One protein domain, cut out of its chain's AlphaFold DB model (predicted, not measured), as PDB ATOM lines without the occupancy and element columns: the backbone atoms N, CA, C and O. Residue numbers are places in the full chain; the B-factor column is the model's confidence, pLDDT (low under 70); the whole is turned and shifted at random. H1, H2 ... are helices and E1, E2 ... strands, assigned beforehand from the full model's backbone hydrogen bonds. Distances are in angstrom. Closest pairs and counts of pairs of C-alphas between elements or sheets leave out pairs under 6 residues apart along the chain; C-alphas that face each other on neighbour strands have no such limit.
ATOM      1  N   ASN A   3     -54.496 -11.299 -33.737       46.66
ATOM      2  CA  ASN A   3     -53.130 -10.873 -34.052       46.66
ATOM      3  C   ASN A   3     -52.061 -11.371 -33.071       46.66
ATOM      4  O   ASN A   3     -50.901 -11.411 -33.458       46.66
ATOM      5  N   THR A   4     -52.400 -11.769 -31.842       50.00
ATOM      6  CA  THR A   4     -51.408 -12.212 -30.841       50.00
ATOM      7  C   THR A   4     -50.870 -13.622 -31.091       50.00
ATOM      8  O   THR A   4     -49.693 -13.877 -30.852       50.00
ATOM      9  N   THR A   5     -51.688 -14.541 -31.609       51.91
ATOM     10  CA  THR A   5     -51.240 -15.897 -31.978       51.91
ATOM     11  C   THR A   5     -50.482 -15.902 -33.305       51.91
ATOM     12  O   THR A   5     -49.474 -16.593 -33.441       51.91
ATOM     13  N   LEU A   6     -50.904 -15.069 -34.263       52.75
ATOM     14  CA  LEU A   6     -50.204 -14.878 -35.535       52.75
ATOM     15  C   LEU A   6     -48.801 -14.281 -35.327       52.75
ATOM     16  O   LEU A   6     -47.844 -14.799 -35.902       52.75
ATOM     17  N   THR A   7     -48.630 -13.278 -34.456       62.06
ATOM     18  CA  THR A   7     -47.295 -12.724 -34.148       62.06
ATOM     19  C   THR A   7     -46.398 -13.715 -33.411       62.06
ATOM     20  O   THR A   7     -45.225 -13.830 -33.765       62.06
ATOM     21  N   ALA A   8     -46.933 -14.481 -32.454       63.38
ATOM     22  CA  ALA A   8     -46.177 -15.530 -31.766       63.38
ATOM     23  C   ALA A   8     -45.679 -16.613 -32.740       63.38
ATOM     24  O   ALA A   8     -44.528 -17.033 -32.657       63.38
ATOM     25  N   SER A   9     -46.506 -17.009 -33.715       65.62
ATOM     26  CA  SER A   9     -46.123 -18.009 -34.723       65.62
ATOM     27  C   SER A   9     -45.015 -17.527 -35.670       65.62
ATOM     28  O   SER A   9     -44.126 -18.299 -36.025       65.62
ATOM     29  N   ILE A  10     -45.027 -16.245 -36.055       69.50
ATOM     30  CA  ILE A  10     -43.992 -15.648 -36.913       69.50
ATOM     31  C   ILE A  10     -42.671 -15.544 -36.150       69.50
ATOM     32  O   ILE A  10     -41.620 -15.889 -36.689       69.50
ATOM     33  N   VAL A  11     -42.731 -15.123 -34.885       68.06
ATOM     34  CA  VAL A  11     -41.568 -15.086 -33.994       68.06
ATOM     35  C   VAL A  11     -40.988 -16.486 -33.813       68.06
ATOM     36  O   VAL A  11     -39.794 -16.657 -34.015       68.06
ATOM     37  N   ALA A  12     -41.815 -17.496 -33.533       68.94
ATOM     38  CA  ALA A  12     -41.357 -18.875 -33.370       68.94
ATOM     39  C   ALA A  12     -40.661 -19.422 -34.628       68.94
ATOM     40  O   ALA A  12     -39.601 -20.035 -34.523       68.94
ATOM     41  N   LYS A  13     -41.199 -19.152 -35.826       76.31
ATOM     42  CA  LYS A  13     -40.564 -19.555 -37.094       76.31
ATOM     43  C   LYS A  13     -39.219 -18.861 -37.324       76.31
ATOM     44  O   LYS A  13     -38.267 -19.510 -37.746       76.31
ATOM     45  N   ALA A  14     -39.128 -17.562 -37.034       70.94
ATOM     46  CA  ALA A  14     -37.869 -16.823 -37.139       70.94
ATOM     47  C   ALA A  14     -36.831 -17.317 -36.116       70.94
ATOM     48  O   ALA A  14     -35.663 -17.488 -36.458       70.94
ATOM     49  N   SER A  15     -37.265 -17.603 -34.886       71.31
ATOM     50  CA  SER A  15     -36.434 -18.197 -33.838       71.31
ATOM     51  C   SER A  15     -35.889 -19.564 -34.239       71.31
ATOM     52  O   SER A  15     -34.713 -19.828 -34.009       71.31
ATOM     53  N   LEU A  16     -36.719 -20.416 -34.849       78.19
ATOM     54  CA  LEU A  16     -36.318 -21.755 -35.284       78.19
ATOM     55  C   LEU A  16     -35.253 -21.699 -36.384       78.19
ATOM     56  O   LEU A  16     -34.243 -22.384 -36.283       78.19
ATOM     57  N   ALA A  17     -35.427 -20.825 -37.379       78.69
ATOM     58  CA  ALA A  17     -34.438 -20.651 -38.445       78.69
ATOM     59  C   ALA A  17     -33.075 -20.166 -37.912       78.69
ATOM     60  O   ALA A  17     -32.029 -20.555 -38.424       78.69
ATOM     61  N   ILE A  18     -33.080 -19.318 -36.876       78.19
ATOM     62  CA  ILE A  18     -31.851 -18.886 -36.194       78.19
ATOM     63  C   ILE A  18     -31.244 -20.053 -35.415       78.19
ATOM     64  O   ILE A  18     -30.045 -20.279 -35.511       78.19
ATOM     65  N   LEU A  19     -32.063 -20.801 -34.671       79.44
ATOM     66  CA  LEU A  19     -31.607 -21.950 -33.893       79.44
ATOM     67  C   LEU A  19     -30.902 -22.975 -34.782       79.44
ATOM     68  O   LEU A  19     -29.775 -23.344 -34.487       79.44
ATOM     69  N   GLU A  20     -31.525 -23.391 -35.885       74.75
ATOM     70  CA  GLU A  20     -30.960 -24.397 -36.793       74.75
ATOM     71  C   GLU A  20     -29.609 -23.989 -37.391       74.75
ATOM     72  O   GLU A  20     -28.752 -24.846 -37.585       74.75
ATOM     73  N   ASN A  21     -29.400 -22.696 -37.648       74.88
ATOM     74  CA  ASN A  21     -28.148 -22.189 -38.211       74.88
ATOM     75  C   ASN A  21     -26.997 -22.178 -37.186       74.88
ATOM     76  O   ASN A  21     -25.835 -22.330 -37.552       74.88
ATOM     77  N   GLU A  22     -27.312 -22.019 -35.900       80.25
ATOM     78  CA  GLU A  22     -26.315 -21.938 -34.824       80.25
ATOM     79  C   GLU A  22     -25.937 -23.317 -34.243       80.25
ATOM     80  O   GLU A  22     -24.977 -23.418 -33.482       80.25
ATOM     81  N   LEU A  23     -26.662 -24.390 -34.591       80.75
ATOM     82  CA  LEU A  23     -26.376 -25.750 -34.115       80.75
ATOM     83  C   LEU A  23     -25.217 -26.395 -34.888       80.75
ATOM     84  O   LEU A  23     -25.307 -26.646 -36.093       80.75
ATOM     85  N   THR A  24     -24.154 -26.765 -34.172       80.94
ATOM     86  CA  THR A  24     -22.958 -27.390 -34.762       80.94
ATOM     87  C   THR A  24     -22.954 -28.908 -34.630       80.94
ATOM     88  O   THR A  24     -22.836 -29.616 -35.624       80.94
ATOM     89  N   MET A  25     -23.099 -29.441 -33.417       79.69
ATOM     90  CA  MET A  25     -23.060 -30.886 -33.184       79.69
ATOM     91  C   MET A  25     -24.455 -31.491 -33.257       79.69
ATOM     92  O   MET A  25     -24.634 -32.575 -33.809       79.69
ATOM     93  N   ALA A  26     -25.468 -30.777 -32.767       80.50
ATOM     94  CA  ALA A  26     -26.849 -31.241 -32.849       80.50
ATOM     95  C   ALA A  26     -27.360 -31.374 -34.299       80.50
ATOM     96  O   ALA A  26     -28.304 -32.118 -34.555       80.50
ATOM     97  N   SER A  27     -26.739 -30.692 -35.267       79.81
ATOM     98  CA  SER A  27     -27.066 -30.852 -36.689       79.81
ATOM     99  C   SER A  27     -26.472 -32.120 -37.311       79.81
ATOM    100  O   SER A  27     -27.050 -32.644 -38.260       79.81
ATOM    101  N   ALA A  28     -25.385 -32.657 -36.749       81.12
ATOM    102  CA  ALA A  28     -24.712 -33.858 -37.246       81.12
ATOM    103  C   ALA A  28     -25.224 -35.174 -36.634       81.12
ATOM    104  O   ALA A  28     -24.841 -36.251 -37.088       81.12
ATOM    105  N   VAL A  29     -26.087 -35.121 -35.614       82.38
ATOM    106  CA  VAL A  29     -26.705 -36.325 -35.038       82.38
ATOM    107  C   VAL A  29     -27.953 -36.753 -35.810       82.38
ATOM    108  O   VAL A  29     -28.712 -35.936 -36.330       82.38
ATOM    109  N   TYR A  30     -28.193 -38.064 -35.848       83.44
ATOM    110  CA  TYR A  30     -29.382 -38.634 -36.473       83.44
ATOM    111  C   TYR A  30     -30.643 -38.358 -35.639       83.44
ATOM    112  O   TYR A  30     -30.701 -38.718 -34.464       83.44
ATOM    113  N   ARG A  31     -31.668 -37.771 -36.272       78.56
ATOM    114  CA  ARG A  31     -32.935 -37.348 -35.642       78.56
ATOM    115  C   ARG A  31     -34.182 -38.095 -36.132       78.56
ATOM    116  O   ARG A  31     -35.294 -37.770 -35.748       78.56
ATOM    117  N   GLY A  32     -34.028 -39.154 -36.929       75.81
ATOM    118  CA  GLY A  32     -35.164 -39.830 -37.579       75.81
ATOM    119  C   GLY A  32     -36.149 -40.575 -36.661       75.81
ATOM    120  O   GLY A  32     -37.086 -41.176 -37.170       75.81
ATOM    121  N   TYR A  33     -35.950 -40.570 -35.339       75.00
ATOM    122  CA  TYR A  33     -36.911 -41.114 -34.369       75.00
ATOM    123  C   TYR A  33     -37.806 -40.035 -33.732       75.00
ATOM    124  O   TYR A  33     -38.659 -40.373 -32.917       75.00
ATOM    125  N   GLU A  34     -37.645 -38.756 -34.094       72.88
ATOM    126  CA  GLU A  34     -38.502 -37.661 -33.607       72.88
ATOM    127  C   GLU A  34     -39.978 -37.896 -33.964       72.88
ATOM    128  O   GLU A  34     -40.849 -37.757 -33.106       72.88
ATOM    129  N   ASP A  35     -40.248 -38.395 -35.174       73.50
ATOM    130  CA  ASP A  35     -41.598 -38.740 -35.634       73.50
ATOM    131  C   ASP A  35     -42.271 -39.823 -34.776       73.50
ATOM    132  O   ASP A  35     -43.492 -39.956 -34.785       73.50
ATOM    133  N   GLU A  36     -41.509 -40.640 -34.039       69.19
ATOM    134  CA  GLU A  36     -42.083 -41.679 -33.179       69.19
ATOM    135  C   GLU A  36     -42.704 -41.117 -31.898       69.19
ATOM    136  O   GLU A  36     -43.612 -41.748 -31.356       69.19
ATOM    137  N   PHE A  37     -42.269 -39.935 -31.452       67.31
ATOM    138  CA  PHE A  37     -42.859 -39.236 -30.305       67.31
ATOM    139  C   PHE A  37     -44.167 -38.519 -30.667       67.31
ATOM    140  O   PHE A  37     -45.024 -38.347 -29.806       67.31
ATOM    141  N   ASP A  38     -44.363 -38.151 -31.939       65.06
ATOM    142  CA  ASP A  38     -45.608 -37.523 -32.419       65.06
ATOM    143  C   ASP A  38     -46.693 -38.559 -32.790       65.06
ATOM    144  O   ASP A  38     -47.870 -38.241 -32.998       65.06
ATOM    145  N   LYS A  39     -46.333 -39.851 -32.850       65.38
ATOM    146  CA  LYS A  39     -47.297 -40.922 -33.125       65.38
ATOM    147  C   LYS A  39     -48.273 -41.063 -31.960       65.38
ATOM    148  O   LYS A  39     -47.904 -41.378 -30.833       65.38
ATOM    149  N   LYS A  40     -49.564 -40.936 -32.264       56.59
ATOM    150  CA  LYS A  40     -50.652 -41.276 -31.339       56.59
ATOM    151  C   LYS A  40     -51.008 -42.745 -31.497       56.59
ATOM    152  O   LYS A  40     -51.522 -43.154 -32.538       56.59
ATOM    153  N   VAL A  41     -50.770 -43.543 -30.462       56.56
ATOM    154  CA  VAL A  41     -51.205 -44.943 -30.422       56.56
ATOM    155  C   VAL A  41     -52.535 -44.988 -29.675       56.56
ATOM    156  O   VAL A  41     -52.607 -44.666 -28.493       56.56
ATOM    157  N   ASN A  42     -53.614 -45.363 -30.369       47.66
ATOM    158  CA  ASN A  42     -54.965 -45.489 -29.795       47.66
ATOM    159  C   ASN A  42     -55.478 -44.231 -29.062       47.66
ATOM    160  O   ASN A  42     -56.173 -44.335 -28.055       47.66
ATOM    161  N   GLY A  43     -55.146 -43.038 -29.566       51.75
ATOM    162  CA  GLY A  43     -55.598 -41.765 -28.991       51.75
ATOM    163  C   GLY A  43     -54.759 -41.245 -27.817       51.75
ATOM    164  O   GLY A  43     -55.037 -40.147 -27.341       51.75
ATOM    165  N   TYR A  44     -53.720 -41.975 -27.403       51.22
ATOM    166  CA  TYR A  44     -52.745 -41.536 -26.406       51.22
ATOM    167  C   TYR A  44     -51.405 -41.228 -27.077       51.22
ATOM    168  O   TYR A  44     -50.980 -41.923 -28.003       51.22
ATOM    169  N   GLU A  45     -50.759 -40.160 -26.624       58.84
ATOM    170  CA  GLU A  45     -49.395 -39.828 -27.029       58.84
ATOM    171  C   GLU A  45     -48.451 -40.894 -26.466       58.84
ATOM    172  O   GLU A  45     -48.598 -41.342 -25.324       58.84
ATOM    173  N   VAL A  46     -47.521 -41.356 -27.300       59.16
ATOM    174  CA  VAL A  46     -46.422 -42.205 -26.849       59.16
ATOM    175  C   VAL A  46     -45.619 -41.329 -25.890       59.16
ATOM    176  O   VAL A  46     -45.059 -40.331 -26.318       59.16
ATOM    177  N   GLY A  47     -45.685 -41.616 -24.585       64.06
ATOM    178  CA  GLY A  47     -45.100 -40.757 -23.548       64.06
ATOM    179  C   GLY A  47     -43.584 -40.551 -23.690       64.06
ATOM    180  O   GLY A  47     -42.970 -40.936 -24.678       64.06
ATOM    181  N   ASP A  48     -42.940 -40.012 -22.658       68.69
ATOM    182  CA  ASP A  48     -41.557 -39.497 -22.718       68.69
ATOM    183  C   ASP A  48     -40.453 -40.519 -23.071       68.69
ATOM    184  O   ASP A  48     -39.274 -40.165 -23.103       68.69
ATOM    185  N   THR A  49     -40.775 -41.799 -23.289       76.31
ATOM    186  CA  THR A  49     -39.817 -42.856 -23.644       76.31
ATOM    187  C   THR A  49     -40.338 -43.749 -24.768       76.31
ATOM    188  O   THR A  49     -41.382 -44.386 -24.629       76.31
ATOM    189  N   ILE A  50     -39.545 -43.888 -25.833       77.69
ATOM    190  CA  ILE A  50     -39.760 -44.860 -26.913       77.69
ATOM    191  C   ILE A  50     -38.782 -46.031 -26.792       77.69
ATOM    192  O   ILE A  50     -37.660 -45.884 -26.304       77.69
ATOM    193  N   THR A  51     -39.185 -47.213 -27.256       78.19
ATOM    194  CA  THR A  51     -38.312 -48.395 -27.297       78.19
ATOM    195  C   THR A  51     -38.002 -48.796 -28.731       78.19
ATOM    196  O   THR A  51     -38.911 -49.138 -29.484       78.19
ATOM    197  N   ILE A  52     -36.717 -48.839 -29.073       79.00
ATOM    198  CA  ILE A  52     -36.192 -49.209 -30.387       79.00
ATOM    199  C   ILE A  52     -35.651 -50.642 -30.316       79.00
ATOM    200  O   ILE A  52     -34.984 -51.023 -29.348       79.00
ATOM    201  N   ARG A  53     -35.942 -51.459 -31.332       78.44
ATOM    202  CA  ARG A  53     -35.444 -52.842 -31.425       78.44
ATOM    203  C   ARG A  53     -34.019 -52.856 -31.970       78.44
ATOM    204  O   ARG A  53     -33.721 -52.153 -32.933       78.44
ATOM    205  N   LYS A  54     -33.144 -53.663 -31.368       78.75
ATOM    206  CA  LYS A  54     -31.789 -53.890 -31.884       78.75
ATOM    207  C   LYS A  54     -31.833 -54.916 -33.028       78.75
ATOM    208  O   LYS A  54     -32.641 -55.843 -32.953       78.75
ATOM    209  N   PRO A  55     -30.978 -54.784 -34.059       78.62
ATOM    210  CA  PRO A  55     -30.837 -55.813 -35.085       78.62
ATOM    211  C   PRO A  55     -30.433 -57.158 -34.474       78.62
ATOM    212  O   PRO A  55     -29.628 -57.201 -33.540       78.62
ATOM    213  N   THR A  76     -33.587 -51.103 -26.880       76.44
ATOM    214  CA  THR A  76     -32.987 -49.906 -26.273       76.44
ATOM    215  C   THR A  76     -34.075 -48.853 -26.093       76.44
ATOM    216  O   THR A  76     -34.915 -48.687 -26.971       76.44
ATOM    217  N   SER A  77     -34.069 -48.143 -24.969       79.62
ATOM    218  CA  SER A  77     -34.982 -47.026 -24.711       79.62
ATOM    219  C   SER A  77     -34.339 -45.685 -25.069       79.62
ATOM    220  O   SER A  77     -33.194 -45.440 -24.688       79.62
ATOM    221  N   LEU A  78     -35.086 -44.816 -25.744       80.00
ATOM    222  CA  LEU A  78     -34.767 -43.406 -25.953       80.00
ATOM    223  C   LEU A  78     -35.777 -42.575 -25.160       80.00
ATOM    224  O   LEU A  78     -36.977 -42.773 -25.330       80.00
ATOM    225  N   SER A  79     -35.304 -41.671 -24.305       82.06
ATOM    226  CA  SER A  79     -36.165 -40.824 -23.479       82.06
ATOM    227  C   SER A  79     -35.869 -39.340 -23.660       82.06
ATOM    228  O   SER A  79     -34.715 -38.943 -23.836       82.06
ATOM    229  N   VAL A  80     -36.916 -38.518 -23.579       79.50
ATOM    230  CA  VAL A  80     -36.800 -37.058 -23.512       79.50
ATOM    231  C   VAL A  80     -36.567 -36.679 -22.052       79.50
ATOM    232  O   VAL A  80     -37.444 -36.841 -21.211       79.50
ATOM    233  N   ASN A  81     -35.355 -36.230 -21.723       80.94
ATOM    234  CA  ASN A  81     -34.919 -36.036 -20.334       80.94
ATOM    235  C   ASN A  81     -34.477 -34.605 -19.992       80.94
ATOM    236  O   ASN A  81     -34.261 -34.306 -18.819       80.94
ATOM    237  N   GLN A  82     -34.299 -33.736 -20.986       79.62
ATOM    238  CA  GLN A  82     -33.805 -32.375 -20.794       79.62
ATOM    239  C   GLN A  82     -34.723 -31.371 -21.483       79.62
ATOM    240  O   GLN A  82     -35.151 -31.577 -22.615       79.62
ATOM    241  N   ILE A  83     -34.986 -30.266 -20.789       79.62
ATOM    242  CA  ILE A  83     -35.733 -29.120 -21.302       79.62
ATOM    243  C   ILE A  83     -34.850 -27.890 -21.099       79.62
ATOM    244  O   ILE A  83     -34.341 -27.663 -20.000       79.62
ATOM    245  N   ALA A  84     -34.670 -27.104 -22.156       80.50
ATOM    246  CA  ALA A  84     -33.984 -25.820 -22.112       80.50
ATOM    247  C   ALA A  84     -34.936 -24.732 -22.616       80.50
ATOM    248  O   ALA A  84     -35.600 -24.904 -23.637       80.50
ATOM    249  N   GLY A  85     -35.004 -23.613 -21.900       81.81
ATOM    250  CA  GLY A  85     -35.878 -22.495 -22.234       81.81
ATOM    251  C   GLY A  85     -35.308 -21.178 -21.729       81.81
ATOM    252  O   GLY A  85     -34.525 -21.151 -20.778       81.81
ATOM    253  N   VAL A  86     -35.690 -20.088 -22.391       80.06
ATOM    254  CA  VAL A  86     -35.392 -18.723 -21.955       80.06
ATOM    255  C   VAL A  86     -36.697 -17.936 -21.964       80.06
ATOM    256  O   VAL A  86     -37.317 -17.769 -23.014       80.06
ATOM    257  N   ASP A  87     -37.102 -17.453 -20.793       80.50
ATOM    258  CA  ASP A  87     -38.377 -16.767 -20.610       80.50
ATOM    259  C   ASP A  87     -38.235 -15.248 -20.757       80.50
ATOM    260  O   ASP A  87     -37.403 -14.607 -20.108       80.50
ATOM    261  N   PHE A  88     -39.107 -14.645 -21.570       70.50
ATOM    262  CA  PHE A  88     -39.211 -13.193 -21.718       70.50
ATOM    263  C   PHE A  88     -40.624 -12.712 -21.416       70.50
ATOM    264  O   PHE A  88     -41.611 -13.351 -21.774       70.50
ATOM    265  N   LYS A  89     -40.723 -11.522 -20.819       74.88
ATOM    266  CA  LYS A  89     -41.987 -10.796 -20.665       74.88
ATOM    267  C   LYS A  89     -41.936  -9.497 -21.456       74.88
ATOM    268  O   LYS A  89     -41.008  -8.706 -21.292       74.88
ATOM    269  N   PHE A  90     -42.954  -9.261 -22.276       66.56
ATOM    270  CA  PHE A  90     -43.136  -8.007 -23.001       66.56
ATOM    271  C   PHE A  90     -44.483  -7.399 -22.647       66.56
ATOM    272  O   PHE A  90     -45.472  -8.113 -22.472       66.56
ATOM    273  N   THR A  91     -44.537  -6.074 -22.552       76.94
ATOM    274  CA  THR A  91     -45.814  -5.372 -22.402       76.94
ATOM    275  C   THR A  91     -46.483  -5.196 -23.766       76.94
ATOM    276  O   THR A  91     -45.814  -5.099 -24.798       76.94
ATOM    277  N   SER A  92     -47.817  -5.107 -23.790       66.56
ATOM    278  CA  SER A  92     -48.588  -4.967 -25.037       66.56
ATOM    279  C   SER A  92     -48.170  -3.747 -25.865       66.56
ATOM    280  O   SER A  92     -48.156  -3.819 -27.087       66.56
ATOM    281  N   GLN A  93     -47.756  -2.657 -25.209       65.81
ATOM    282  CA  GLN A  93     -47.259  -1.446 -25.875       65.81
ATOM    283  C   GLN A  93     -45.910  -1.669 -26.584       65.81
ATOM    284  O   GLN A  93     -45.699  -1.158 -27.684       65.81
ATOM    285  N   GLN A  94     -45.007  -2.462 -25.992       63.22
ATOM    286  CA  GLN A  94     -43.708  -2.799 -26.589       63.22
ATOM    287  C   GLN A  94     -43.859  -3.736 -27.792       63.22
ATOM    288  O   GLN A  94     -43.158  -3.571 -28.792       63.22
ATOM    289  N   LEU A  95     -44.813  -4.669 -27.721       64.06
ATOM    290  CA  LEU A  95     -45.152  -5.560 -28.832       64.06
ATOM    291  C   LEU A  95     -45.805  -4.819 -30.000       64.06
ATOM    292  O   LEU A  95     -45.664  -5.261 -31.126       64.06
ATOM    293  N   THR A  96     -46.497  -3.699 -29.789       61.81
ATOM    294  CA  THR A  96     -47.103  -2.943 -30.900       61.81
ATOM    295  C   THR A  96     -46.149  -1.972 -31.590       61.81
ATOM    296  O   THR A  96     -46.334  -1.706 -32.774       61.81
ATOM    297  N   LEU A  97     -45.136  -1.440 -30.893       61.88
ATOM    298  CA  LEU A  97     -44.266  -0.402 -31.462       61.88
ATOM    299  C   LEU A  97     -43.047  -0.934 -32.232       61.88
ATOM    300  O   LEU A  97     -42.597  -0.248 -33.140       61.88
ATOM    301  N   ASN A  98     -42.473  -2.096 -31.881       61.44
ATOM    302  CA  ASN A  98     -41.126  -2.469 -32.358       61.44
ATOM    303  C   ASN A  98     -40.881  -3.986 -32.520       61.44
ATOM    304  O   ASN A  98     -39.825  -4.488 -32.136       61.44
ATOM    305  N   ILE A  99     -41.814  -4.744 -33.109       62.47
ATOM    306  CA  ILE A  99     -41.673  -6.213 -33.281       62.47
ATOM    307  C   ILE A  99     -40.379  -6.602 -34.017       62.47
ATOM    308  O   ILE A  99     -39.676  -7.514 -33.582       62.47
ATOM    309  N   GLY A 100     -40.035  -5.902 -35.103       64.44
ATOM    310  CA  GLY A 100     -38.849  -6.220 -35.911       64.44
ATOM    311  C   GLY A 100     -37.533  -6.044 -35.145       64.44
ATOM    312  O   GLY A 100     -36.711  -6.956 -35.102       64.44
ATOM    313  N   GLN A 101     -37.366  -4.908 -34.461       65.38
ATOM    314  CA  GLN A 101     -36.165  -4.623 -33.663       65.38
ATOM    315  C   GLN A 101     -36.058  -5.513 -32.420       65.38
ATOM    316  O   GLN A 101     -34.961  -5.815 -31.952       65.38
ATOM    317  N   LEU A 102     -37.192  -5.942 -31.870       65.88
ATOM    318  CA  LEU A 102     -37.241  -6.794 -30.688       65.88
ATOM    319  C   LEU A 102     -36.850  -8.244 -31.014       65.88
ATOM    320  O   LEU A 102     -36.162  -8.875 -30.213       65.88
ATOM    321  N   SER A 103     -37.180  -8.725 -32.217       67.19
ATOM    322  CA  SER A 103     -36.706 -10.019 -32.725       67.19
ATOM    323  C   SER A 103     -35.184 -10.071 -32.860       67.19
ATOM    324  O   SER A 103     -34.520 -10.938 -32.291       67.19
ATOM    325  N   GLU A 104     -34.586  -9.086 -33.524       71.56
ATOM    326  CA  GLU A 104     -33.137  -9.091 -33.726       71.56
ATOM    327  C   GLU A 104     -32.349  -8.822 -32.436       71.56
ATOM    328  O   GLU A 104     -31.291  -9.410 -32.223       71.56
ATOM    329  N   ARG A 105     -32.874  -7.979 -31.538       73.50
ATOM    330  CA  ARG A 105     -32.153  -7.581 -30.322       73.50
ATOM    331  C   ARG A 105     -32.335  -8.530 -29.141       73.50
ATOM    332  O   ARG A 105     -31.433  -8.624 -28.318       73.50
ATOM    333  N   VAL A 106     -33.498  -9.166 -29.002       75.38
ATOM    334  CA  VAL A 106     -33.818  -9.984 -27.816       75.38
ATOM    335  C   VAL A 106     -33.910 -11.458 -28.173       75.38
ATOM    336  O   VAL A 106     -33.316 -12.288 -27.493       75.38
ATOM    337  N   ILE A 107     -34.601 -11.786 -29.264       77.75
ATOM    338  CA  ILE A 107     -34.857 -13.178 -29.635       77.75
ATOM    339  C   ILE A 107     -33.595 -13.833 -30.201       77.75
ATOM    340  O   ILE A 107     -33.243 -14.922 -29.756       77.75
ATOM    341  N   ARG A 108     -32.849 -13.171 -31.099       79.88
ATOM    342  CA  ARG A 108     -31.611 -13.753 -31.655       79.88
ATOM    343  C   ARG A 108     -30.583 -14.118 -30.566       79.88
ATOM    344  O   ARG A 108     -30.155 -15.270 -30.562       79.88
ATOM    345  N   PRO A 109     -30.215 -13.236 -29.610       82.94
ATOM    346  CA  PRO A 109     -29.288 -13.618 -28.542       82.94
ATOM    347  C   PRO A 109     -29.808 -14.757 -27.664       82.94
ATOM    348  O   PRO A 109     -29.028 -15.611 -27.254       82.94
ATOM    349  N   ALA A 110     -31.117 -14.802 -27.401       82.88
ATOM    350  CA  ALA A 110     -31.727 -15.880 -26.630       82.88
ATOM    351  C   ALA A 110     -31.600 -17.237 -27.329       82.88
ATOM    352  O   ALA A 110     -31.208 -18.221 -26.705       82.88
ATOM    353  N   MET A 111     -31.886 -17.274 -28.633       82.00
ATOM    354  CA  MET A 111     -31.785 -18.496 -29.426       82.00
ATOM    355  C   MET A 111     -30.341 -18.986 -29.530       82.00
ATOM    356  O   MET A 111     -30.118 -20.186 -29.426       82.00
ATOM    357  N   ILE A 112     -29.360 -18.081 -29.633       84.56
ATOM    358  CA  ILE A 112     -27.931 -18.440 -29.605       84.56
ATOM    359  C   ILE A 112     -27.558 -19.119 -28.277       84.56
ATOM    360  O   ILE A 112     -26.812 -20.095 -28.269       84.56
ATOM    361  N   GLN A 113     -28.073 -18.642 -27.141       85.88
ATOM    362  CA  GLN A 113     -27.808 -19.280 -25.842       85.88
ATOM    363  C   GLN A 113     -28.429 -20.679 -25.754       85.88
ATOM    364  O   GLN A 113     -27.771 -21.612 -25.297       85.88
ATOM    365  N   ILE A 114     -29.662 -20.844 -26.243       86.06
ATOM    366  CA  ILE A 114     -30.324 -22.155 -26.301       86.06
ATOM    367  C   ILE A 114     -29.554 -23.107 -27.226       86.06
ATOM    368  O   ILE A 114     -29.293 -24.241 -26.833       86.06
ATOM    369  N   ALA A 115     -29.133 -22.646 -28.411       85.06
ATOM    370  CA  ALA A 115     -28.331 -23.429 -29.353       85.06
ATOM    371  C   ALA A 115     -27.041 -23.942 -28.699       85.06
ATOM    372  O   ALA A 115     -26.751 -25.138 -28.729       85.06
ATOM    373  N   ASN A 116     -26.312 -23.044 -28.028       86.06
ATOM    374  CA  ASN A 116     -25.089 -23.390 -27.312       86.06
ATOM    375  C   ASN A 116     -25.342 -24.412 -26.201       86.06
ATOM    376  O   ASN A 116     -24.585 -25.371 -26.076       86.06
ATOM    377  N   GLN A 117     -26.410 -24.244 -25.416       86.88
ATOM    378  CA  GLN A 117     -26.755 -25.191 -24.357       86.88
ATOM    379  C   GLN A 117     -27.086 -26.580 -24.919       86.88
ATOM    380  O   GLN A 117     -26.649 -27.581 -24.353       86.88
ATOM    381  N   ILE A 118     -27.820 -26.650 -26.036       86.44
ATOM    382  CA  ILE A 118     -28.121 -27.912 -26.726       86.44
ATOM    383  C   ILE A 118     -26.821 -28.581 -27.186       86.44
ATOM    384  O   ILE A 118     -26.609 -29.756 -26.890       86.44
ATOM    385  N   ASP A 119     -25.927 -27.842 -27.846       86.25
ATOM    386  CA  ASP A 119     -24.644 -28.383 -28.304       86.25
ATOM    387  C   ASP A 119     -23.775 -28.873 -27.135       86.25
ATOM    388  O   ASP A 119     -23.213 -29.964 -27.214       86.25
ATOM    389  N   VAL A 120     -23.712 -28.136 -26.019       86.75
ATOM    390  CA  VAL A 120     -22.997 -28.570 -24.803       86.75
ATOM    391  C   VAL A 120     -23.598 -29.859 -24.242       86.75
ATOM    392  O   VAL A 120     -22.854 -30.784 -23.901       86.75
ATOM    393  N   SER A 121     -24.928 -29.954 -24.164       86.31
ATOM    394  CA  SER A 121     -25.617 -31.158 -23.691       86.31
ATOM    395  C   SER A 121     -25.329 -32.364 -24.583       86.31
ATOM    396  O   SER A 121     -24.960 -33.421 -24.066       86.31
ATOM    397  N   VAL A 122     -25.420 -32.213 -25.908       86.06
ATOM    398  CA  VAL A 122     -25.113 -33.294 -26.862       86.06
ATOM    399  C   VAL A 122     -23.646 -33.695 -26.764       86.06
ATOM    400  O   VAL A 122     -23.338 -34.882 -26.659       86.06
ATOM    401  N   MET A 123     -22.730 -32.723 -26.726       85.62
ATOM    402  CA  MET A 123     -21.305 -33.010 -26.592       85.62
ATOM    403  C   MET A 123     -20.996 -33.721 -25.284       85.62
ATOM    404  O   MET A 123     -20.155 -34.608 -25.296       85.62
ATOM    405  N   SER A 124     -21.682 -33.401 -24.182       86.25
ATOM    406  CA  SER A 124     -21.448 -34.015 -22.867       86.25
ATOM    407  C   SER A 124     -21.658 -35.537 -22.830       86.25
ATOM    408  O   SER A 124     -21.066 -36.205 -21.976       86.25
ATOM    409  N   LEU A 125     -22.412 -36.089 -23.791       85.38
ATOM    410  CA  LEU A 125     -22.638 -37.529 -23.959       85.38
ATOM    411  C   LEU A 125     -21.373 -38.300 -24.359       85.38
ATOM    412  O   LEU A 125     -21.366 -39.527 -24.286       85.38
ATOM    413  N   PHE A 126     -20.277 -37.622 -24.725       83.44
ATOM    414  CA  PHE A 126     -19.008 -38.283 -25.052       83.44
ATOM    415  C   PHE A 126     -18.511 -39.219 -23.936       83.44
ATOM    416  O   PHE A 126     -17.853 -40.216 -24.217       83.44
TER     417      PHE A 126
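What this domain is: This is residues 3 to 55 and 76 to 126 of the 298 residues of the protein "p22 coat protein-gene protein 5" of Afipia felis (UniProt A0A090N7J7). Two long helices, H1 and H4, pack on each other at a steep angle, and a small ribbon of two strands, E1 and E2, lies well away from them with the short helix H2 near E1. Residues 80 to 91 run back from the ribbon to the short helix H3, just before H4. The printed part has 104 residues, with four named helices and two named strands that follow along the chain as H1 H2 E1 E2 H3 H4; the class is mostly helix, and the sheet, E1 - E2, is antiparallel. It is loose, with a radius of gyration of the C-alphas of 17.3 A, and flat, spanning 57 by 37 by 18 A.

Where its parts are: H1, residues 3 to 22, begins at C-alpha 3 (-53.130, -10.873, -34.052) and is 29.0 A long. H2 is residues 34 to 38. E1 is residues 49 to 53 and E2 residues 76 to 79. H3 is residues 92 to 97. H4, residues 99 to 126, is 40.1 A long, has a kink of 32 degrees near residue 106, and ends at C-alpha 126 (-19.008, -38.283, -25.052).

How they stand to each other: H1 touches H4, with residues 103 to 116 of H4 alone; the closest C-alphas are those of Leu 19 and Met 111, 5.6 A apart. They run the same way at a steep tilt of 45 degrees. H1 and H2 are apart. The closest C-alphas of H2 and E1, Phe 37 and Ile 50, are 7.3 A apart. E1 and E2 are antiparallel at 156 degrees, with N 50 and O 78 within hydrogen-bond range at 2.8 A. H3 and H4 meet only through their link. Every O i to N i+4 pair is within hydrogen-bond range in H1 and H3; H4 has 20 of 24, and H2 0 of 1 but 2 of 2 O i to N i+3 pairs.

The domain as a whole: The C-alphas of Pro 55 and Gln 93, the two farthest apart, are 57.5 A apart. Residues 56 to 75 are not printed, and C-alphas 55 and 76 are 10.8 A apart across this cut. The links H1 to H2 and E2 to H3 are long. The mean pLDDT of the printed part is 73.5; residues 3 to 12, 36 to 48, 90 and 92 to 103 are under 70.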